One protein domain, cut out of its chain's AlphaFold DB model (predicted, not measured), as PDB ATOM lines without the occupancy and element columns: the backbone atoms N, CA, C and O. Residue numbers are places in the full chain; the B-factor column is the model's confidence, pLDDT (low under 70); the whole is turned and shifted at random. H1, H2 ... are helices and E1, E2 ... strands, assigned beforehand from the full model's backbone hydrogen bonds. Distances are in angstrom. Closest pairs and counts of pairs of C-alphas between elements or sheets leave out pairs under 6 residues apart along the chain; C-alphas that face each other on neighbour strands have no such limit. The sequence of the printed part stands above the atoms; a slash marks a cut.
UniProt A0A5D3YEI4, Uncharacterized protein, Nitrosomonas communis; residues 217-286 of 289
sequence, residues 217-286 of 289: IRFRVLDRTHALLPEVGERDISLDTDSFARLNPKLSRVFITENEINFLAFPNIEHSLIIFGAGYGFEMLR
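This is residues 217 to 286 of the 289 residues of an uncharacterized protein of Nitrosomonas communis (UniProt A0A5D3YEI4). A strongly twisted sheet of four short strands makes the core, with the short helix H2 over one face and the smaller helix H1 on the opposite face. The long loop of residues 222 to 236 lies toward one end of the longest axis, and the last helix, H3, which only grazes the sheet, toward the other. The printed part has 70 residues, with three named helices and four named strands along the chain as E1 E2 H1 E3 H2 E4 H3. The mixed sheet runs E2 E1 E4 E3; the class is mixed, helices and strands, though under half of the residues are in named elements. The whole is compact and rounded, with a radius of gyration of the C-alphas of 11.5 A and spans of 31 by 26 by 21 A.

In the sheet, E1 is residues 217 to 221, 12.6 A long, beginning at C-alpha 217, (30.102, -13.612, 22.237). E4, residues 272 to 276, is 13.7 A; E3, residues 253 to 257, is 13.5 A; E2, residues 237 to 240, is 10.2 A. H2 is residues 260 to 265, 8.5 A, with C-alpha 260 at (20.123, -20.586, 27.345). H1, residues 241 to 245, is 6.0 A, and H3, residues 282 to 285, is 5.4 A, ending at C-alpha 285, (34.557, -9.259, 28.610).

The inner strands E1 and E4 are antiparallel at 151 degrees, with N 220 and O 274 2.8 A apart, within hydrogen-bond range. E1 and the edge strand E2 form an antiparallel hairpin, with N 217 and O 239 at 2.7 A. E4 and the edge strand E3 are parallel at 22 degrees, with N 255 and O 273 at 2.8 A. E3, H2 and E4 form a strand-helix-strand unit, two parallel neighbour strands joined through a helix, with a right-handed crossover. E2, H1 and E3 form a split one, with E1 and E4 between its strands, also right-handed. H2 is on the sheet at a height of 8.8 A, over E4 and along the strands, at 10 degrees to E4 on the local plane; their closest C-alphas, of Phe 263 and Phe 276, are 6.2 A apart. H1 is on the opposite face at a height of 6.1 A, over none of the strands, but only just: 2 of its 5 C-alphas fall on E2. H1 and H3 are close but not clearly touching, the closest C-alphas being those of Thr 241 and Met 284, 6.8 A. H1 and H2 are apart. Every O i to N i+4 pair is within hydrogen-bond range in H1 and H2; H3 is too short for such a pair.

The C-alphas farthest apart, of Glu 231 and Gly 281, are 32.5 A from each other. The printed part has no cut. The link from E1 to E2, 15 residues, is long. The mean pLDDT of the printed part is 83.7; residue 234 and residues 278 to 286 are under 70.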
ATOM      1  N   ILE A 217      31.140 -14.143  21.366       88.94
ATOM      2  CA  ILE A 217      30.102 -13.612  22.237       88.94
ATOM      3  C   ILE A 217      28.779 -13.752  21.497       88.94
ATOM      4  O   ILE A 217      28.586 -13.147  20.441       88.94
ATOM      5  N   ARG A 218      27.874 -14.554  22.064       92.56
ATOM      6  CA  ARG A 218      26.495 -14.707  21.595       92.56
ATOM      7  C   ARG A 218      25.598 -13.714  22.329       92.56
ATOM      8  O   ARG A 218      25.633 -13.643  23.558       92.56
ATOM      9  N   PHE A 219      24.813 -12.934  21.601       92.12
ATOM     10  CA  PHE A 219      24.002 -11.856  22.157       92.12
ATOM     11  C   PHE A 219      22.744 -11.582  21.326       92.12
ATOM     12  O   PHE A 219      22.636 -11.978  20.167       92.12
ATOM     13  N   ARG A 220      21.792 -10.871  21.932       92.19
ATOM     14  CA  ARG A 220      20.564 -10.387  21.291       92.19
ATOM     15  C   ARG A 220      20.427  -8.894  21.509       92.19
ATOM     16  O   ARG A 220      20.437  -8.460  22.659       92.19
ATOM     17  N   VAL A 221      20.232  -8.111  20.451       91.12
ATOM     18  CA  VAL A 221      19.714  -6.746  20.618       91.12
ATOM     19  C   VAL A 221      18.212  -6.850  20.869       91.12
ATOM     20  O   VAL A 221      17.485  -7.470  20.093       91.12
ATOM     21  N   LEU A 222      17.756  -6.311  21.998       91.00
ATOM     22  CA  LEU A 222      16.369  -6.436  22.451       91.00
ATOM     23  C   LEU A 222      15.489  -5.279  21.967       91.00
ATOM     24  O   LEU A 222      14.262  -5.390  21.995       91.00
ATOM     25  N   ASP A 223      16.110  -4.191  21.509       88.31
ATOM     26  CA  ASP A 223      15.443  -3.031  20.933       88.31
ATOM     27  C   ASP A 223      15.511  -3.047  19.401       88.31
ATOM     28  O   ASP A 223      16.576  -2.926  18.796       88.31
ATOM     29  N   ARG A 224      14.343  -3.149  18.765       79.25
ATOM     30  CA  ARG A 224      14.216  -3.231  17.305       79.25
ATOM     31  C   ARG A 224      14.610  -1.948  16.584       79.25
ATOM     32  O   ARG A 224      14.983  -2.013  15.419       79.25
ATOM     33  N   THR A 225      14.524  -0.799  17.248       83.81
ATOM     34  CA  THR A 225      14.909   0.487  16.644       83.81
ATOM     35  C   THR A 225      16.424   0.608  16.467       83.81
ATOM     36  O   THR A 225      16.887   1.369  15.623       83.81
ATOM     37  N   HIS A 226      17.188  -0.204  17.205       84.12
ATOM     38  CA  HIS A 226      18.649  -0.264  17.185       84.12
ATOM     39  C   HIS A 226      19.166  -1.569  16.547       84.12
ATOM     40  O   HIS A 226      20.246  -2.051  16.894       84.12
ATOM     41  N   ALA A 227      18.389  -2.173  15.641       79.31
ATOM     42  CA  ALA A 227      18.763  -3.419  14.976       79.31
ATOM     43  C   ALA A 227      20.100  -3.285  14.223       79.31
ATOM     44  O   ALA A 227      20.325  -2.326  13.488       79.31
ATOM     45  N   LEU A 228      20.978  -4.279  14.394       83.94
ATOM     46  CA  LEU A 228      22.304  -4.298  13.764       83.94
ATOM     47  C   LEU A 228      22.252  -4.691  12.292       83.94
ATOM     48  O   LEU A 228      23.018  -4.165  11.492       83.94
ATOM     49  N   LEU A 229      21.336  -5.598  11.952       83.06
ATOM     50  CA  LEU A 229      21.063  -6.047  10.594       83.06
ATOM     51  C   LEU A 229      19.572  -5.804  10.310       83.06
ATOM     52  O   LEU A 229      18.766  -6.702  10.520       83.06
ATOM     53  N   PRO A 230      19.175  -4.583   9.893       73.12
ATOM     54  CA  PRO A 230      17.768  -4.165   9.831       73.12
ATOM     55  C   PRO A 230      16.884  -5.016   8.913       73.12
ATOM     56  O   PRO A 230      15.687  -5.151   9.158       73.12
ATOM     57  N   GLU A 231      17.470  -5.587   7.861       77.81
ATOM     58  CA  GLU A 231      16.773  -6.445   6.895       77.81
ATOM     59  C   GLU A 231      16.667  -7.902   7.358       77.81
ATOM     60  O   GLU A 231      15.919  -8.691   6.779       77.81
ATOM     61  N   VAL A 232      17.385  -8.266   8.422       73.12
ATOM     62  CA  VAL A 232      17.347  -9.602   9.000       73.12
ATOM     63  C   VAL A 232      16.555  -9.538  10.302       73.12
ATOM     64  O   VAL A 232      16.794  -8.699  11.166       73.12
ATOM     65  N   GLY A 233      15.610 -10.460  10.494       70.19
ATOM     66  CA  GLY A 233      14.864 -10.610  11.753       70.19
ATOM     67  C   GLY A 233      15.716 -11.136  12.916       70.19
ATOM     68  O   GLY A 233      15.203 -11.842  13.787       70.19
ATOM     69  N   GLU A 234      17.016 -10.858  12.893       66.50
ATOM     70  CA  GLU A 234      18.006 -11.380  13.808       66.50
ATOM     71  C   GLU A 234      17.705 -10.951  15.232       66.50
ATOM     72  O   GLU A 234      17.548  -9.778  15.567       66.50
ATOM     73  N   ARG A 235      17.651 -11.957  16.095       74.00
ATOM     74  CA  ARG A 235      17.632 -11.766  17.535       74.00
ATOM     75  C   ARG A 235      18.802 -12.443  18.189       74.00
ATOM     76  O   ARG A 235      18.930 -12.245  19.369       74.00
ATOM     77  N   ASP A 236      19.591 -13.255  17.505       89.62
ATOM     78  CA  ASP A 236      20.597 -14.095  18.140       89.62
ATOM     79  C   ASP A 236      21.837 -14.129  17.258       89.62
ATOM     80  O   ASP A 236      21.853 -14.761  16.204       89.62
ATOM     81  N   ILE A 237      22.832 -13.352  17.664       89.75
ATOM     82  CA  ILE A 237      24.022 -13.044  16.885       89.75
ATOM     83  C   ILE A 237      25.222 -13.534  17.677       89.75
ATOM     84  O   ILE A 237      25.293 -13.340  18.886       89.75
ATOM     85  N   SER A 238      26.185 -14.152  16.998       90.56
ATOM     86  CA  SER A 238      27.485 -14.471  17.585       90.56
ATOM     87  C   SER A 238      28.588 -13.752  16.825       90.56
ATOM     88  O   SER A 238      28.733 -13.950  15.623       90.56
ATOM     89  N   LEU A 239      29.373 -12.941  17.530       89.88
ATOM     90  CA  LEU A 239      30.548 -12.254  16.990       89.88
ATOM     91  C   LEU A 239      31.789 -12.680  17.761       89.88
ATOM     92  O   LEU A 239      31.694 -12.978  18.950       89.88
ATOM     93  N   ASP A 240      32.955 -12.685  17.122       88.94
ATOM     94  CA  ASP A 240      34.208 -12.781  17.866       88.94
ATOM     95  C   ASP A 240      34.355 -11.592  18.836       88.94
ATOM     96  O   ASP A 240      33.771 -10.523  18.635       88.94
ATOM     97  N   THR A 241      35.120 -11.793  19.908       85.44
ATOM     98  CA  THR A 241      35.351 -10.776  20.952       85.44
ATOM     99  C   THR A 241      35.793  -9.416  20.404       85.44
ATOM    100  O   THR A 241      35.275  -8.394  20.857       85.44
ATOM    101  N   ASP A 242      36.678  -9.380  19.404       85.62
ATOM    102  CA  ASP A 242      37.190  -8.128  18.843       85.62
ATOM    103  C   ASP A 242      36.109  -7.387  18.045       85.62
ATOM    104  O   ASP A 242      35.957  -6.168  18.160       85.62
ATOM    105  N   SER A 243      35.328  -8.111  17.242       90.12
ATOM    106  CA  SER A 243      34.199  -7.550  16.495       90.12
ATOM    107  C   SER A 243      33.084  -7.070  17.421       90.12
ATOM    108  O   SER A 243      32.549  -5.982  17.213       90.12
ATOM    109  N   PHE A 244      32.780  -7.824  18.481       89.56
ATOM    110  CA  PHE A 244      31.816  -7.408  19.499       89.56
ATOM    111  C   PHE A 244      32.276  -6.150  20.249       89.56
ATOM    112  O   PHE A 244      31.480  -5.242  20.463       89.56
ATOM    113  N   ALA A 245      33.561  -6.043  20.602       86.81
ATOM    114  CA  ALA A 245      34.105  -4.875  21.298       86.81
ATOM    115  C   ALA A 245      34.049  -3.583  20.462       86.81
ATOM    116  O   ALA A 245      33.994  -2.486  21.018       86.81
ATOM    117  N   ARG A 246      34.054  -3.700  19.127       89.38
ATOM    118  CA  ARG A 246      33.878  -2.571  18.195       89.38
ATOM    119  C   ARG A 246      32.415  -2.199  17.959       89.38
ATOM    120  O   ARG A 246      32.144  -1.182  17.320       89.38
ATOM    121  N   LEU A 247      31.474  -3.006  18.443       87.00
ATOM    122  CA  LEU A 247      30.055  -2.749  18.277       87.00
ATOM    123  C   LEU A 247      29.648  -1.502  19.075       87.00
ATOM    124  O   LEU A 247      29.906  -1.406  20.272       87.00
ATOM    125  N   ASN A 248      28.953  -0.566  18.428       83.00
ATOM    126  CA  ASN A 248      28.396   0.617  19.086       83.00
ATOM    127  C   ASN A 248      26.884   0.720  18.834       83.00
ATOM    128  O   ASN A 248      26.438   1.568  18.058       83.00
ATOM    129  N   PRO A 249      26.072  -0.143  19.466       77.50
ATOM    130  CA  PRO A 249      24.652  -0.250  19.147       77.50
ATOM    131  C   PRO A 249      23.795   0.908  19.707       77.50
ATOM    132  O   PRO A 249      22.575   0.846  19.629       77.50
ATOM    133  N   LYS A 250      24.400   1.978  20.255       83.69
ATOM    134  CA  LYS A 250      23.701   3.108  20.909       83.69
ATOM    135  C   LYS A 250      22.677   2.653  21.967       83.69
ATOM    136  O   LYS A 250      21.574   3.183  22.064       83.69
ATOM    137  N   LEU A 251      23.052   1.659  22.770       87.50
ATOM    138  CA  LEU A 251      22.225   1.087  23.838       87.50
ATOM    139  C   LEU A 251      22.698   1.584  25.207       87.50
ATOM    140  O   LEU A 251      23.860   1.949  25.371       87.50
ATOM    141  N   SER A 252      21.810   1.565  26.201       90.31
ATOM    142  CA  SER A 252      22.099   2.013  27.572       90.31
ATOM    143  C   SER A 252      22.104   0.879  28.599       90.31
ATOM    144  O   SER A 252      22.558   1.080  29.724       90.31
ATOM    145  N   ARG A 253      21.605  -0.314  28.240       93.06
ATOM    146  CA  ARG A 253      21.456  -1.449  29.164       93.06
ATOM    147  C   ARG A 253      21.973  -2.760  28.576       93.06
ATOM    148  O   ARG A 253      21.680  -3.104  27.434       93.06
ATOM    149  N   VAL A 254      22.689  -3.520  29.398       91.88
ATOM    150  CA  VAL A 254      23.172  -4.866  29.069       91.88
ATOM    151  C   VAL A 254      22.657  -5.836  30.124       91.88
ATOM    152  O   VAL A 254      22.962  -5.694  31.306       91.88
ATOM    153  N   PHE A 255      21.876  -6.818  29.693       92.88
ATOM    154  CA  PHE A 255      21.499  -7.977  30.489       92.88
ATOM    155  C   PHE A 255      22.461  -9.125  30.204       92.88
ATOM    156  O   PHE A 255      23.013  -9.244  29.111       92.88
ATOM    157  N   ILE A 256      22.662  -9.991  31.185       91.69
ATOM    158  CA  ILE A 256      23.574 -11.123  31.063       91.69
ATOM    159  C   ILE A 256      22.910 -12.336  31.704       91.69
ATOM    160  O   ILE A 256      22.359 -12.234  32.801       91.69
ATOM    161  N   THR A 257      22.939 -13.480  31.025       91.00
ATOM    162  CA  THR A 257      22.399 -14.728  31.573       91.00
ATOM    163  C   THR A 257      23.204 -15.937  31.119       91.00
ATOM    164  O   THR A 257      23.681 -15.978  29.987       91.00
ATOM    165  N   GLU A 258      23.343 -16.930  31.995       91.06
ATOM    166  CA  GLU A 258      23.989 -18.211  31.676       91.06
ATOM    167  C   GLU A 258      22.997 -19.292  31.236       91.06
ATOM    168  O   GLU A 258      23.382 -20.315  30.676       91.06
ATOM    169  N   ASN A 259      21.703 -19.080  31.477       90.56
ATOM    170  CA  ASN A 259      20.677 -20.040  31.101       90.56
ATOM    171  C   ASN A 259      20.222 -19.769  29.661       90.56
ATOM    172  O   ASN A 259      19.682 -18.703  29.363       90.56
ATOM    173  N   GLU A 260      20.427 -20.743  28.772       91.81
ATOM    174  CA  GLU A 260      20.123 -20.586  27.345       91.81
ATOM    175  C   GLU A 260      18.629 -20.346  27.095       91.81
ATOM    176  O   GLU A 260      18.263 -19.510  26.273       91.81
ATOM    177  N   ILE A 261      17.749 -21.004  27.852       92.62
ATOM    178  CA  ILE A 261      16.304 -20.798  27.717       92.62
ATOM    179  C   ILE A 261      15.914 -19.390  28.167       92.62
ATOM    180  O   ILE A 261      15.139 -18.735  27.476       92.62
ATOM    181  N   ASN A 262      16.496 -18.874  29.252       92.44
ATOM    182  CA  ASN A 262      16.286 -17.486  29.671       92.44
ATOM    183  C   ASN A 262      16.789 -16.507  28.611       92.44
ATOM    184  O   ASN A 262      16.103 -15.534  28.316       92.44
ATOM    185  N   PHE A 263      17.954 -16.773  28.013       93.69
ATOM    186  CA  PHE A 263      18.497 -15.966  26.922       93.69
ATOM    187  C   PHE A 263      17.543 -15.915  25.724       93.69
ATOM    188  O   PHE A 263      17.282 -14.836  25.192       93.69
ATOM    189  N   LEU A 264      16.983 -17.056  25.316       91.75
ATOM    190  CA  LEU A 264      16.067 -17.166  24.176       91.75
ATOM    191  C   LEU A 264      14.670 -16.597  24.471       91.75
ATOM    192  O   LEU A 264      14.079 -15.933  23.620       91.75
ATOM    193  N   ALA A 265      14.152 -16.801  25.680       93.19
ATOM    194  CA  ALA A 265      12.836 -16.320  26.094       93.19
ATOM    195  C   ALA A 265      12.842 -14.855  26.564       93.19
ATOM    196  O   ALA A 265      11.773 -14.294  26.807       93.19
ATOM    197  N   PHE A 266      14.019 -14.225  26.682       93.31
ATOM    198  CA  PHE A 266      14.129 -12.865  27.202       93.31
ATOM    199  C   PHE A 266      13.300 -11.871  26.365       93.31
ATOM    200  O   PHE A 266      13.422 -11.865  25.127       93.31
ATOM    201  N   PRO A 267      12.446 -11.051  27.011       91.88
ATOM    202  CA  PRO A 267      11.535 -10.154  26.315       91.88
ATOM    203  C   PRO A 267      12.280  -8.996  25.642       91.88
ATOM    204  O   PRO A 267      13.413  -8.666  25.992       91.88
ATOM    205  N   ASN A 268      11.616  -8.350  24.683       90.56
ATOM    206  CA  ASN A 268      12.134  -7.126  24.072       90.56
ATOM    207  C   ASN A 268      12.096  -5.989  25.101       90.56
ATOM    208  O   ASN A 268      11.076  -5.785  25.759       90.56
ATOM    209  N   ILE A 269      13.195  -5.248  25.218       91.94
ATOM    210  CA  ILE A 269      13.359  -4.130  26.146       91.94
ATOM    211  C   ILE A 269      14.113  -3.022  25.403       91.94
ATOM    212  O   ILE A 269      15.176  -3.262  24.826       91.94
ATOM    213  N   GLU A 270      13.574  -1.805  25.436       91.69
ATOM    214  CA  GLU A 270      14.145  -0.635  24.756       91.69
ATOM    215  C   GLU A 270      15.575  -0.322  25.222       91.69
ATOM    216  O   GLU A 270      15.926  -0.517  26.392       91.69
ATOM    217  N   HIS A 271      16.404   0.179  24.304       92.19
ATOM    218  CA  HIS A 271      17.802   0.545  24.526       92.19
ATOM    219  C   HIS A 271      18.639  -0.533  25.227       92.19
ATOM    220  O   HIS A 271      19.515  -0.214  26.039       92.19
ATOM    221  N   SER A 272      18.373  -1.815  24.955       92.56
ATOM    222  CA  SER A 272      19.066  -2.902  25.642       92.56
ATOM    223  C   SER A 272      19.500  -4.060  24.751       92.56
ATOM    224  O   SER A 272      18.957  -4.293  23.670       92.56
ATOM    225  N   LEU A 273      20.503  -4.792  25.233       93.06
ATOM    226  CA  LEU A 273      20.936  -6.078  24.694       93.06
ATOM    227  C   LEU A 273      21.028  -7.108  25.818       93.06
ATOM    228  O   LEU A 273      21.186  -6.743  26.982       93.06
ATOM    229  N   ILE A 274      20.984  -8.390  25.469       93.12
ATOM    230  CA  ILE A 274      21.308  -9.492  26.379       93.12
ATOM    231  C   ILE A 274      22.472 -10.322  25.836       93.12
ATOM    232  O   ILE A 274      22.510 -10.616  24.644       93.12
ATOM    233  N   ILE A 275      23.408 -10.709  26.703       93.12
ATOM    234  CA  ILE A 275      24.554 -11.572  26.385       93.12
ATOM    235  C   ILE A 275      24.343 -12.952  27.007       93.12
ATOM    236  O   ILE A 275      23.962 -13.064  28.175       93.12
ATOM    237  N   PHE A 276      24.633 -13.998  26.235       91.31
ATOM    238  CA  PHE A 276      24.664 -15.371  26.718       91.31
ATOM    239  C   PHE A 276      26.052 -15.721  27.274       91.31
ATOM    240  O   PHE A 276      27.029 -15.827  26.532       91.31
ATOM    241  N   GLY A 277      26.140 -15.913  28.589       78.81
ATOM    242  CA  GLY A 277      27.336 -16.399  29.274       78.81
ATOM    243  C   GLY A 277      27.360 -17.923  29.290       78.81
ATOM    244  O   GLY A 277      26.842 -18.535  30.210       78.81
ATOM    245  N   ALA A 278      27.946 -18.562  28.281       62.59
ATOM    246  CA  ALA A 278      27.956 -20.024  28.126       62.59
ATOM    247  C   ALA A 278      28.885 -20.779  29.117       62.59
ATOM    248  O   ALA A 278      29.628 -21.670  28.710       62.59
ATOM    249  N   GLY A 279      28.902 -20.414  30.405       54.19
ATOM    250  CA  GLY A 279      29.613 -21.141  31.470       54.19
ATOM    251  C   GLY A 279      31.138 -20.958  31.546       54.19
ATOM    252  O   GLY A 279      31.770 -21.569  32.399       54.19
ATOM    253  N   TYR A 280      31.747 -20.111  30.710       53.12
ATOM    254  CA  TYR A 280      33.198 -19.830  30.741       53.12
ATOM    255  C   TYR A 280      33.604 -18.694  31.693       53.12
ATOM    256  O   TYR A 280      34.764 -18.289  31.718       53.12
ATOM    257  N   GLY A 281      32.658 -18.161  32.473       53.19
ATOM    258  CA  GLY A 281      32.849 -16.896  33.171       53.19
ATOM    259  C   GLY A 281      33.021 -15.747  32.172       53.19
ATOM    260  O   GLY A 281      33.424 -15.913  31.021       53.19
ATOM    261  N   PHE A 282      32.698 -14.530  32.579       59.88
ATOM    262  CA  PHE A 282      32.776 -13.346  31.718       59.88
ATOM    263  C   PHE A 282      34.217 -12.892  31.429       59.88
ATOM    264  O   PHE A 282      34.464 -11.712  31.196       59.88
ATOM    265  N   GLU A 283      35.184 -13.815  31.426       59.69
ATOM    266  CA  GLU A 283      36.576 -13.547  31.066       59.69
ATOM    267  C   GLU A 283      36.688 -12.963  29.653       59.69
ATOM    268  O   GLU A 283      37.519 -12.091  29.421       59.69
ATOM    269  N   MET A 284      35.765 -13.325  28.755       59.59
ATOM    270  CA  MET A 284      35.634 -12.771  27.397       59.59
ATOM    271  C   MET A 284      35.356 -11.259  27.362       59.59
ATOM    272  O   MET A 284      35.551 -10.627  26.328       59.59
ATOM    273  N   LEU A 285      34.869 -10.684  28.469       59.78
ATOM    274  CA  LEU A 285      34.557  -9.259  28.610       59.78
ATOM    275  C   LEU A 285      35.646  -8.485  29.372       59.78
ATOM    276  O   LEU A 285      35.554  -7.262  29.501       59.78
ATOM    277  N   ARG A 286      36.683  -9.158  29.894       59.59
ATOM    278  CA  ARG A 286      37.818  -8.475  30.526       59.59
ATOM    279  C   ARG A 286      38.703  -7.854  29.446       59.59
ATOM    280  O   ARG A 286      39.192  -8.543  28.556       59.59
TER     281      ARG A 286